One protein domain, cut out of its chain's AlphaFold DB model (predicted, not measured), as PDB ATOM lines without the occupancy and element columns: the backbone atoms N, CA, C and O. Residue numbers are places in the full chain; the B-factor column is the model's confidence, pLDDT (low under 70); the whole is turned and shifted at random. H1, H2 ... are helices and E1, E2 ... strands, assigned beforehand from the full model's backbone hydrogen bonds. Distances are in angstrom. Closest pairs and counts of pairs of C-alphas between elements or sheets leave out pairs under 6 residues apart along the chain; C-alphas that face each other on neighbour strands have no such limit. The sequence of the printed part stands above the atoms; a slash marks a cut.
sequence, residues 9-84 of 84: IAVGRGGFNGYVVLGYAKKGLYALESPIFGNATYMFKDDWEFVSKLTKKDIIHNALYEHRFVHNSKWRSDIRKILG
ATOM      1  N   ILE A   9     328.078 319.697 451.726       91.69
ATOM      2  CA  ILE A   9     328.293 320.381 450.451       91.69
ATOM      3  C   ILE A   9     328.224 321.887 450.693       91.69
ATOM      4  O   ILE A   9     327.312 322.361 451.368       91.69
ATOM      5  N   ALA A  10     329.161 322.637 450.119       88.81
ATOM      6  CA  ALA A  10     329.136 324.097 450.121       88.81
ATOM      7  C   ALA A  10     329.423 324.657 448.722       88.81
ATOM      8  O   ALA A  10     329.965 323.969 447.859       88.81
ATOM      9  N   VAL A  11     329.053 325.915 448.485       85.62
ATOM     10  CA  VAL A  11     329.331 326.617 447.222       85.62
ATOM     11  C   VAL A  11     330.341 327.722 447.493       85.62
ATOM     12  O   VAL A  11     330.128 328.560 448.373       85.62
ATOM     13  N   GLY A  12     331.436 327.727 446.736       76.44
ATOM     14  CA  GLY A  12     332.461 328.759 446.828       76.44
ATOM     15  C   GLY A  12     331.915 330.115 446.381       76.44
ATOM     16  O   GLY A  12     331.299 330.222 445.324       76.44
ATOM     17  N   ARG A  13     332.152 331.160 447.183       70.94
ATOM     18  CA  ARG A  13     331.769 332.553 446.870       70.94
ATOM     19  C   ARG A  13     332.971 333.484 446.622       70.94
ATOM     20  O   ARG A  13     332.769 334.629 446.241       70.94
ATOM     21  N   GLY A  14     334.199 333.003 446.849       72.00
ATOM     22  CA  GLY A  14     335.452 333.773 446.771       72.00
ATOM     23  C   GLY A  14     336.332 333.397 445.575       72.00
ATOM     24  O   GLY A  14     335.858 333.313 444.446       72.00
ATOM     25  N   GLY A  15     337.621 333.131 445.804       69.69
ATOM     26  CA  GLY A  15     338.572 332.798 444.734       69.69
ATOM     27  C   GLY A  15     338.313 331.482 443.984       69.69
ATOM     28  O   GLY A  15     338.924 331.235 442.943       69.69
ATOM     29  N   PHE A  16     337.345 330.701 444.469       76.25
ATOM     30  CA  PHE A  16     336.722 329.556 443.808       76.25
ATOM     31  C   PHE A  16     335.220 329.769 443.548       76.25
ATOM     32  O   PHE A  16     334.411 328.852 443.672       76.25
ATOM     33  N   ASN A  17     334.813 330.992 443.206       80.31
ATOM     34  CA  ASN A  17     333.445 331.269 442.780       80.31
ATOM     35  C   ASN A  17     333.024 330.307 441.651       80.31
ATOM     36  O   ASN A  17     333.761 330.109 440.682       80.31
ATOM     37  N   GLY A  18     331.858 329.682 441.804       81.69
ATOM     38  CA  GLY A  18     331.344 328.675 440.873       81.69
ATOM     39  C   GLY A  18     331.860 327.249 441.094       81.69
ATOM     40  O   GLY A  18     331.465 326.357 440.347       81.69
ATOM     41  N   TYR A  19     332.697 327.005 442.106       89.06
ATOM     42  CA  TYR A  19     333.071 325.652 442.526       89.06
ATOM     43  C   TYR A  19     332.151 325.138 443.636       89.06
ATOM     44  O   TYR A  19     331.640 325.895 444.466       89.06
ATOM     45  N   VAL A  20     332.000 323.818 443.676       90.69
ATOM     46  CA  VAL A  20     331.298 323.086 444.729       90.69
ATOM     47  C   VAL A  20     332.327 322.422 445.635       90.69
ATOM     48  O   VAL A  20     333.176 321.668 445.169       90.69
ATOM     49  N   VAL A  21     332.243 322.689 446.932       91.00
ATOM     50  CA  VAL A  21     333.022 322.005 447.964       91.00
ATOM     51  C   VAL A  21     332.278 320.739 448.365       91.00
ATOM     52  O   VAL A  21     331.120 320.799 448.776       91.00
ATOM     53  N   LEU A  22     332.960 319.605 448.285       92.56
ATOM     54  CA  LEU A  22     332.531 318.319 448.817       92.56
ATOM     55  C   LEU A  22     333.415 318.002 450.023       92.56
ATOM     56  O   LEU A  22     334.601 317.700 449.864       92.56
ATOM     57  N   GLY A  23     332.853 318.119 451.224       93.12
ATOM     58  CA  GLY A  23     333.578 317.865 452.463       93.12
ATOM     59  C   GLY A  23     333.507 316.398 452.863       93.12
ATOM     60  O   GLY A  23     332.422 315.884 453.118       93.12
ATOM     61  N   TYR A  24     334.657 315.737 452.952       92.56
ATOM     62  CA  TYR A  24     334.830 314.407 453.537       92.56
ATOM     63  C   TYR A  24     335.525 314.572 454.892       92.56
ATOM     64  O   TYR A  24     336.654 314.122 455.094       92.56
ATOM     65  N   ALA A  25     334.849 315.268 455.809       89.88
ATOM     66  CA  ALA A  25     335.379 315.676 457.108       89.88
ATOM     67  C   ALA A  25     335.914 314.486 457.916       89.88
ATOM     68  O   ALA A  25     336.975 314.582 458.524       89.88
ATOM     69  N   LYS A  26     335.255 313.321 457.844       89.12
ATOM     70  CA  LYS A  26     335.730 312.091 458.513       89.12
ATOM     71  C   LYS A  26     337.090 311.594 458.013       89.12
ATOM     72  O   LYS A  26     337.736 310.812 458.701       89.12
ATOM     73  N   LYS A  27     337.492 312.000 456.807       89.38
ATOM     74  CA  LYS A  27     338.773 311.661 456.171       89.38
ATOM     75  C   LYS A  27     339.762 312.833 456.196       89.38
ATOM     76  O   LYS A  27     340.869 312.665 455.702       89.38
ATOM     77  N   GLY A  28     339.364 314.003 456.711       91.69
ATOM     78  CA  GLY A  28     340.155 315.233 456.617       91.69
ATOM     79  C   GLY A  28     340.431 315.645 455.167       91.69
ATOM     80  O   GLY A  28     341.506 316.149 454.873       91.69
ATOM     81  N   LEU A  29     339.505 315.359 454.240       93.12
ATOM     82  CA  LEU A  29     339.679 315.625 452.809       93.12
ATOM     83  C   LEU A  29     338.539 316.473 452.260       93.12
ATOM     84  O   LEU A  29     337.366 316.200 452.505       93.12
ATOM     85  N   TYR A  30     338.879 317.465 451.446       93.75
ATOM     86  CA  TYR A  30     337.913 318.423 450.918       93.75
ATOM     87  C   TYR A  30     338.166 318.634 449.434       93.75
ATOM     88  O   TYR A  30     339.260 319.037 449.040       93.75
ATOM     89  N   ALA A  31     337.170 318.339 448.599       92.81
ATOM     90  CA  ALA A  31     337.283 318.468 447.152       92.81
ATOM     91  C   ALA A  31     336.533 319.706 446.658       92.81
ATOM     92  O   ALA A  31     335.321 319.806 446.821       92.81
ATOM     93  N   LEU A  32     337.242 320.634 446.025       92.50
ATOM     94  CA  LEU A  32     336.670 321.777 445.321       92.50
ATOM     95  C   LEU A  32     336.538 321.396 443.851       92.50
ATOM     96  O   LEU A  32     337.522 321.373 443.106       92.50
ATOM     97  N   GLU A  33     335.314 321.076 443.447       91.44
ATOM     98  CA  GLU A  33     334.983 320.633 442.101       91.44
ATOM     99  C   GLU A  33     334.428 321.775 441.252       91.44
ATOM    100  O   GLU A  33     333.508 322.492 441.650       91.44
ATOM    101  N   SER A  34     334.973 321.907 440.046       89.94
ATOM    102  CA  SER A  34     334.425 322.786 439.016       89.94
ATOM    103  C   SER A  34     333.314 322.052 438.262       89.94
ATOM    104  O   SER A  34     333.531 320.920 437.842       89.94
ATOM    105  N   PRO A  35     332.158 322.669 437.983       81.94
ATOM    106  CA  PRO A  35     331.175 322.098 437.062       81.94
ATOM    107  C   PRO A  35     331.581 322.263 435.583       81.94
ATOM    108  O   PRO A  35     331.050 321.576 434.713       81.94
ATOM    109  N   ILE A  36     332.521 323.166 435.280       83.00
ATOM    110  CA  ILE A  36     332.974 323.473 433.916       83.00
ATOM    111  C   ILE A  36     334.079 322.494 433.504       83.00
ATOM    112  O   ILE A  36     335.151 322.492 434.118       83.00
ATOM    113  N   PHE A  37     333.828 321.717 432.446       76.50
ATOM    114  CA  PHE A  37     334.781 320.770 431.859       76.50
ATOM    115  C   PHE A  37     336.043 321.477 431.334       76.50
ATOM    116  O   PHE A  37     335.968 322.584 430.805       76.50
ATOM    117  N   GLY A  38     337.208 320.842 431.487       75.88
ATOM    118  CA  GLY A  38     338.515 321.423 431.141       75.88
ATOM    119  C   GLY A  38     339.187 322.205 432.278       75.88
ATOM    120  O   GLY A  38     340.364 322.547 432.179       75.88
ATOM    121  N   ASN A  39     338.481 322.435 433.391       88.25
ATOM    122  CA  ASN A  39     339.097 322.879 434.640       88.25
ATOM    123  C   ASN A  39     339.670 321.681 435.422       88.25
ATOM    124  O   ASN A  39     340.069 320.663 434.851       88.25
ATOM    125  N   ALA A  40     339.783 321.828 436.739       91.56
ATOM    126  CA  ALA A  40     340.305 320.808 437.623       91.56
ATOM    127  C   ALA A  40     339.496 320.730 438.915       91.56
ATOM    128  O   ALA A  40     338.975 321.750 439.379       91.56
ATOM    129  N   THR A  41     339.472 319.536 439.497       93.06
ATOM    130  CA  THR A  41     339.140 319.304 440.901       93.06
ATOM    131  C   THR A  41     340.391 319.529 441.741       93.06
ATOM    132  O   THR A  41     341.458 319.002 441.415       93.06
ATOM    133  N   TYR A  42     340.266 320.274 442.833       92.88
ATOM    134  CA  TYR A  42     341.344 320.479 443.799       92.88
ATOM    135  C   TYR A  42     340.997 319.752 445.094       92.88
ATOM    136  O   TYR A  42     339.866 319.868 445.558       92.88
ATOM    137  N   MET A  43     341.938 319.004 445.664       93.31
ATOM    138  CA  MET A  43     341.775 318.376 446.975       93.31
ATOM    139  C   MET A  43     342.686 319.037 448.002       93.31
ATOM    140  O   MET A  43     343.850 319.312 447.710       93.31
ATOM    141  N   PHE A  44     342.144 319.254 449.194       92.81
ATOM    142  CA  PHE A  44     342.807 319.878 450.336       92.81
ATOM    143  C   PHE A  44     342.617 319.033 451.594       92.81
ATOM    144  O   PHE A  44     341.727 318.174 451.637       92.81
ATOM    145  N   LYS A  45     343.442 319.314 452.606       90.25
ATOM    146  CA  LYS A  45     343.321 318.769 453.960       90.25
ATOM    147  C   LYS A  45     342.674 319.812 454.883       90.25
ATOM    148  O   LYS A  45     341.805 320.566 454.445       90.25
ATOM    149  N   ASP A  46     343.049 319.847 456.156       81.62
ATOM    150  CA  ASP A  46     342.364 320.613 457.204       81.62
ATOM    151  C   ASP A  46     342.382 322.142 457.003       81.62
ATOM    152  O   ASP A  46     341.566 322.854 457.580       81.62
ATOM    153  N   ASP A  47     343.254 322.661 456.141       84.88
ATOM    154  CA  ASP A  47     343.395 324.086 455.822       84.88
ATOM    155  C   ASP A  47     342.444 324.587 454.716       84.88
ATOM    156  O   ASP A  47     342.476 325.768 454.346       84.88
ATOM    157  N   TRP A  48     341.558 323.725 454.207       87.62
ATOM    158  CA  TRP A  48     340.707 324.019 453.052       87.62
ATOM    159  C   TRP A  48     339.863 325.294 453.205       87.62
ATOM    160  O   TRP A  48     339.657 325.997 452.219       87.62
ATOM    161  N   GLU A  49     339.371 325.628 454.404       87.25
ATOM    162  CA  GLU A  49     338.539 326.822 454.606       87.25
ATOM    163  C   GLU A  49     339.322 328.108 454.359       87.25
ATOM    164  O   GLU A  49     338.813 329.039 453.729       87.25
ATOM    165  N   PHE A  50     340.566 328.160 454.834       88.00
ATOM    166  CA  PHE A  50     341.457 329.286 454.597       88.00
ATOM    167  C   PHE A  50     341.855 329.335 453.124       88.00
ATOM    168  O   PHE A  50     341.680 330.363 452.467       88.00
ATOM    169  N   VAL A  51     342.301 328.199 452.583       87.19
ATOM    170  CA  VAL A  51     342.759 328.100 451.196       87.19
ATOM    171  C   VAL A  51     341.631 328.420 450.210       87.19
ATOM    172  O   VAL A  51     341.865 329.105 449.220       87.19
ATOM    173  N   SER A  52     340.380 328.049 450.504       81.69
ATOM    174  CA  SER A  52     339.217 328.325 449.645       81.69
ATOM    175  C   SER A  52     338.889 329.816 449.470       81.69
ATOM    176  O   SER A  52     338.163 330.184 448.539       81.69
ATOM    177  N   LYS A  53     339.417 330.683 450.344       86.94
ATOM    178  CA  LYS A  53     339.254 332.143 450.263       86.94
ATOM    179  C   LYS A  53     340.279 332.795 449.333       86.94
ATOM    180  O   LYS A  53     340.022 333.897 448.851       86.94
ATOM    181  N   LEU A  54     341.404 332.131 449.062       87.62
ATOM    182  CA  LEU A  54     342.457 332.618 448.169       87.62
ATOM    183  C   LEU A  54     342.033 332.518 446.704       87.62
ATOM    184  O   LEU A  54     341.178 331.708 446.345       87.62
ATOM    185  N   THR A  55     342.647 333.321 445.832       87.75
ATOM    186  CA  THR A  55     342.359 333.232 444.399       87.75
ATOM    187  C   THR A  55     342.890 331.922 443.818       87.75
ATOM    188  O   THR A  55     343.916 331.395 444.250       87.75
ATOM    189  N   LYS A  56     342.246 331.417 442.760       85.56
ATOM    190  CA  LYS A  56     342.757 330.262 442.003       85.56
ATOM    191  C   LYS A  56     344.224 330.441 441.578       85.56
ATOM    192  O   LYS A  56     344.970 329.466 441.555       85.56
ATOM    193  N   LYS A  57     344.639 331.673 441.249       88.25
ATOM    194  CA  LYS A  57     346.028 331.992 440.893       88.25
ATOM    195  C   LYS A  57     346.967 331.758 442.074       88.25
ATOM    196  O   LYS A  57     347.980 331.095 441.885       88.25
ATOM    197  N   ASP A  58     346.617 332.238 443.265       89.88
ATOM    198  CA  ASP A  58     347.451 332.098 444.467       89.88
ATOM    199  C   ASP A  58     347.638 330.632 444.851       89.88
ATOM    200  O   ASP A  58     348.744 330.205 445.171       89.88
ATOM    201  N   ILE A  59     346.576 329.837 444.753       88.25
ATOM    202  CA  ILE A  59     346.589 328.411 445.100       88.25
ATOM    203  C   ILE A  59     347.459 327.612 444.134       88.25
ATOM    204  O   ILE A  59     348.190 326.720 444.558       88.25
ATOM    205  N   ILE A  60     347.402 327.934 442.838       89.12
ATOM    206  CA  ILE A  60     348.250 327.293 441.826       89.12
ATOM    207  C   ILE A  60     349.704 327.734 441.986       89.12
ATOM    208  O   ILE A  60     350.593 326.892 441.946       89.12
ATOM    209  N   HIS A  61     349.946 329.035 442.162       92.31
ATOM    210  CA  HIS A  61     351.294 329.590 442.251       92.31
ATOM    211  C   HIS A  61     352.044 329.083 443.486       92.31
ATOM    212  O   HIS A  61     353.216 328.746 443.389       92.31
ATOM    213  N   ASN A  62     351.353 328.984 444.624       90.81
ATOM    214  CA  ASN A  62     351.929 328.509 445.881       90.81
ATOM    215  C   ASN A  62     351.744 326.996 446.099       90.81
ATOM    216  O   ASN A  62     352.083 326.500 447.167       90.81
ATOM    217  N   ALA A  63     351.187 326.271 445.118       91.06
ATOM    218  CA  ALA A  63     350.920 324.831 445.187       91.06
ATOM    219  C   ALA A  63     350.206 324.384 446.484       91.06
ATOM    220  O   ALA A  63     350.535 323.353 447.060       91.06
ATOM    221  N   LEU A  64     349.199 325.144 446.930       91.19
ATOM    222  CA  LEU A  64     348.498 324.929 448.212       91.19
ATOM    223  C   LEU A  64     347.488 323.770 448.187       91.19
ATOM    224  O   LEU A  64     346.676 323.632 449.093       91.19
ATOM    225  N   TYR A  65     347.466 322.980 447.116       92.06
ATOM    226  CA  TYR A  65     346.589 321.822 446.979       92.06
ATOM    227  C   TYR A  65     347.354 320.542 447.316       92.06
ATOM    228  O   TYR A  65     348.511 320.386 446.937       92.06
ATOM    229  N   GLU A  66     346.679 319.577 447.936       93.56
ATOM    230  CA  GLU A  66     347.225 318.226 448.104       93.56
ATOM    231  C   GLU A  66     347.254 317.511 446.747       93.56
ATOM    232  O   GLU A  66     348.255 316.929 446.328       93.56
ATOM    233  N   HIS A  67     346.140 317.600 446.014       93.44
ATOM    234  CA  HIS A  67     346.015 317.030 444.680       93.44
ATOM    235  C   HIS A  67     345.262 317.964 443.741       93.44
ATOM    236  O   HIS A  67     344.317 318.656 444.128       93.44
ATOM    237  N   ARG A  68     345.648 317.929 442.466       93.88
ATOM    238  CA  ARG A  68     344.976 318.647 441.385       93.88
ATOM    239  C   ARG A  68     344.676 317.686 440.243       93.88
ATOM    240  O   ARG A  68     345.588 317.208 439.572       93.88
ATOM    241  N   PHE A  69     343.394 317.464 439.982       93.56
ATOM    242  CA  PHE A  69     342.918 316.575 438.928       93.56
ATOM    243  C   PHE A  69     342.299 317.391 437.803       93.56
ATOM    244  O   PHE A  69     341.161 317.840 437.908       93.56
ATOM    245  N   VAL A  70     343.042 317.585 436.714       92.81
ATOM    246  CA  VAL A  70     342.471 318.157 435.486       92.81
ATOM    247  C   VAL A  70     341.417 317.196 434.944       92.81
ATOM    248  O   VAL A  70     341.629 315.983 434.944       92.81
ATOM    249  N   HIS A  71     340.288 317.730 434.483       91.38
ATOM    250  CA  HIS A  71     339.177 316.940 433.955       91.38
ATOM    251  C   HIS A  71     339.556 316.212 432.653       91.38
ATOM    252  O   HIS A  71     339.293 316.678 431.551       91.38
ATOM    253  N   ASN A  72     340.167 315.036 432.796       88.56
ATOM    254  CA  ASN A  72     340.486 314.076 431.738       88.56
ATOM    255  C   ASN A  72     339.725 312.747 431.932       88.56
ATOM    256  O   ASN A  72     339.199 312.473 433.002       88.56
ATOM    257  N   SER A  73     339.717 311.837 430.961       89.62
ATOM    258  CA  SER A  73     338.938 310.584 431.064       89.62
ATOM    259  C   SER A  73     339.147 309.742 432.344       89.62
ATOM    260  O   SER A  73     338.280 308.937 432.681       89.62
ATOM    261  N   LYS A  74     340.245 309.940 433.089       90.50
ATOM    262  CA  LYS A  74     340.594 309.228 434.329       90.50
ATOM    263  C   LYS A  74     340.374 310.033 435.618       90.50
ATOM    264  O   LYS A  74     340.375 309.433 436.692       90.50
ATOM    265  N   TRP A  75     340.089 311.339 435.554       90.62
ATOM    266  CA  TRP A  75     340.039 312.223 436.736       90.62
ATOM    267  C   TRP A  75     339.123 311.676 437.838       90.62
ATOM    268  O   TRP A  75     339.478 311.626 439.013       90.62
ATOM    269  N   ARG A  76     337.954 311.161 437.442       88.69
ATOM    270  CA  ARG A  76     336.980 310.584 438.375       88.69
ATOM    271  C   ARG A  76     337.484 309.306 439.034       88.69
ATOM    272  O   ARG A  76     337.136 309.060 440.185       88.69
ATOM    273  N   SER A  77     338.201 308.446 438.307       91.25
ATOM    274  CA  SER A  77     338.761 307.223 438.895       91.25
ATOM    275  C   SER A  77     339.903 307.527 439.847       91.25
ATOM    276  O   SER A  77     340.012 306.855 440.866       91.25
ATOM    277  N   ASP A  78     340.702 308.547 439.553       92.12
ATOM    278  CA  ASP A  78     341.832 308.916 440.398       92.12
ATOM    279  C   ASP A  78     341.356 309.525 441.720       92.12
ATOM    280  O   ASP A  78     341.797 309.087 442.779       92.12
ATOM    281  N   ILE A  79     340.345 310.401 441.686       91.44
ATOM    282  CA  ILE A  79     339.697 310.913 442.907       91.44
ATOM    283  C   ILE A  79     339.127 309.768 443.755       91.44
ATOM    284  O   ILE A  79     339.295 309.764 444.971       91.44
ATOM    285  N   ARG A  80     338.484 308.764 443.137       89.75
ATOM    286  CA  ARG A  80     337.946 307.611 443.884       89.75
ATOM    287  C   ARG A  80     339.033 306.830 444.617       89.75
ATOM    288  O   ARG A  80     338.785 306.408 445.735       89.75
ATOM    289  N   LYS A  81     340.218 306.664 444.021       90.81
ATOM    290  CA  LYS A  81     341.346 305.981 444.678       90.81
ATOM    291  C   LYS A  81     341.833 306.734 445.914       90.81
ATOM    292  O   LYS A  81     342.184 306.093 446.892       90.81
ATOM    293  N   ILE A  82     341.836 308.069 445.869       90.19
ATOM    294  CA  ILE A  82     342.195 308.899 447.029       90.19
ATOM    295  C   ILE A  82     341.136 308.792 448.121       90.19
ATOM    296  O   ILE A  82     341.458 308.700 449.300       90.19
ATOM    297  N   LEU A  83     339.863 308.808 447.727       87.31
ATOM    298  CA  LEU A  83     338.779 308.710 448.688       87.31
ATOM    299  C   LEU A  83     338.682 307.313 449.306       87.31
ATOM    300  O   LEU A  83     338.212 307.245 450.431       87.31
ATOM    301  N   GLY A  84     339.153 306.243 448.661       81.50
ATOM    302  CA  GLY A  84     339.125 304.875 449.198       81.50
ATOM    303  C   GLY A  84     337.770 304.221 449.020       81.50
ATOM    304  O   GLY A  84     336.861 304.528 449.828       81.50
TER     305      GLY A  84
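AT A GLANCE: This is residues 9 to 84 of the 84 residues of an uncharacterized protein of Deefgea sp. CFH1-16 (UniProt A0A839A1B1). A twisted antiparallel sheet of five strands forms the middle of a rounded domain, with H3 over one face, running along the strands. Of the two short helices, H1 only grazes the sheet and H2 is not on it; H2 and the link of residues 12 to 19 lie on the side of the domain away from H3. The printed part has 76 residues, in the order E1 E2 E3 E4 H1 H2 E5 H3; the sheet runs E1 E2 E3 E4 E5, and E1 to E4 make a meander, each strand the antiparallel neighbour of the one before. The class is mixed, and the whole is compact, with a radius of gyration of the C-alphas of 11.4 A and spans of 29 by 27 by 23 A.

HOW THE PARTS SIT: E1, residues 9 to 11, and E2, residues 20 to 24, form a hairpin, with N 10 and O 21 within hydrogen-bond range at 3.0 A. E2 and E3, residues 29 to 33, form a hairpin, with N 22 and O 31 at 2.8 A. E3 and E4, residues 40 to 44, form a hairpin, with N 32 and O 42 at 2.8 A. H1, residues 48 to 51, only grazes the sheet; its closest C-alphas with E3 are Trp 48 and Tyr 30, 6.6 A apart. H2, residues 56 to 61, is not on the sheet and is close to but not clearly touching H1, the closest C-alphas being Val 51 and Ile 59, 7.2 A. E5, residues 67 to 70, is antiparallel to E4, with N 41 and O 69 at 2.9 A. H3, residues 75 to 83, is on the sheet at a height of 9.2 A, over E4 and only just not over E3, on which 2 of its 9 C-alphas fall; on the local plane it stands at 5 degrees to E4. Its closest C-alphas with E5 are Trp 75 and Phe 69, 5.7 A. Every O i to N i+4 pair in H2 and H3 is within hydrogen-bond range; H1 is too short for one.

IN THESE COORDINATES: E1 begins at C-alpha 9 (328.293, 320.381, 450.451). E2, E3 and E4 are 12.9 A, 12.7 A and 13.0 A long, E5 is 9.9 A and H3 is 12.5 A, ending at C-alpha 83 (338.779, 308.710, 448.688).

THE WHOLE: The two C-alphas farthest apart, Phe 50 and Ser 73, are 30.2 A apart. The printed part has no cut and no long link. Its mean pLDDT is 88.1, and residue 15 is under 70.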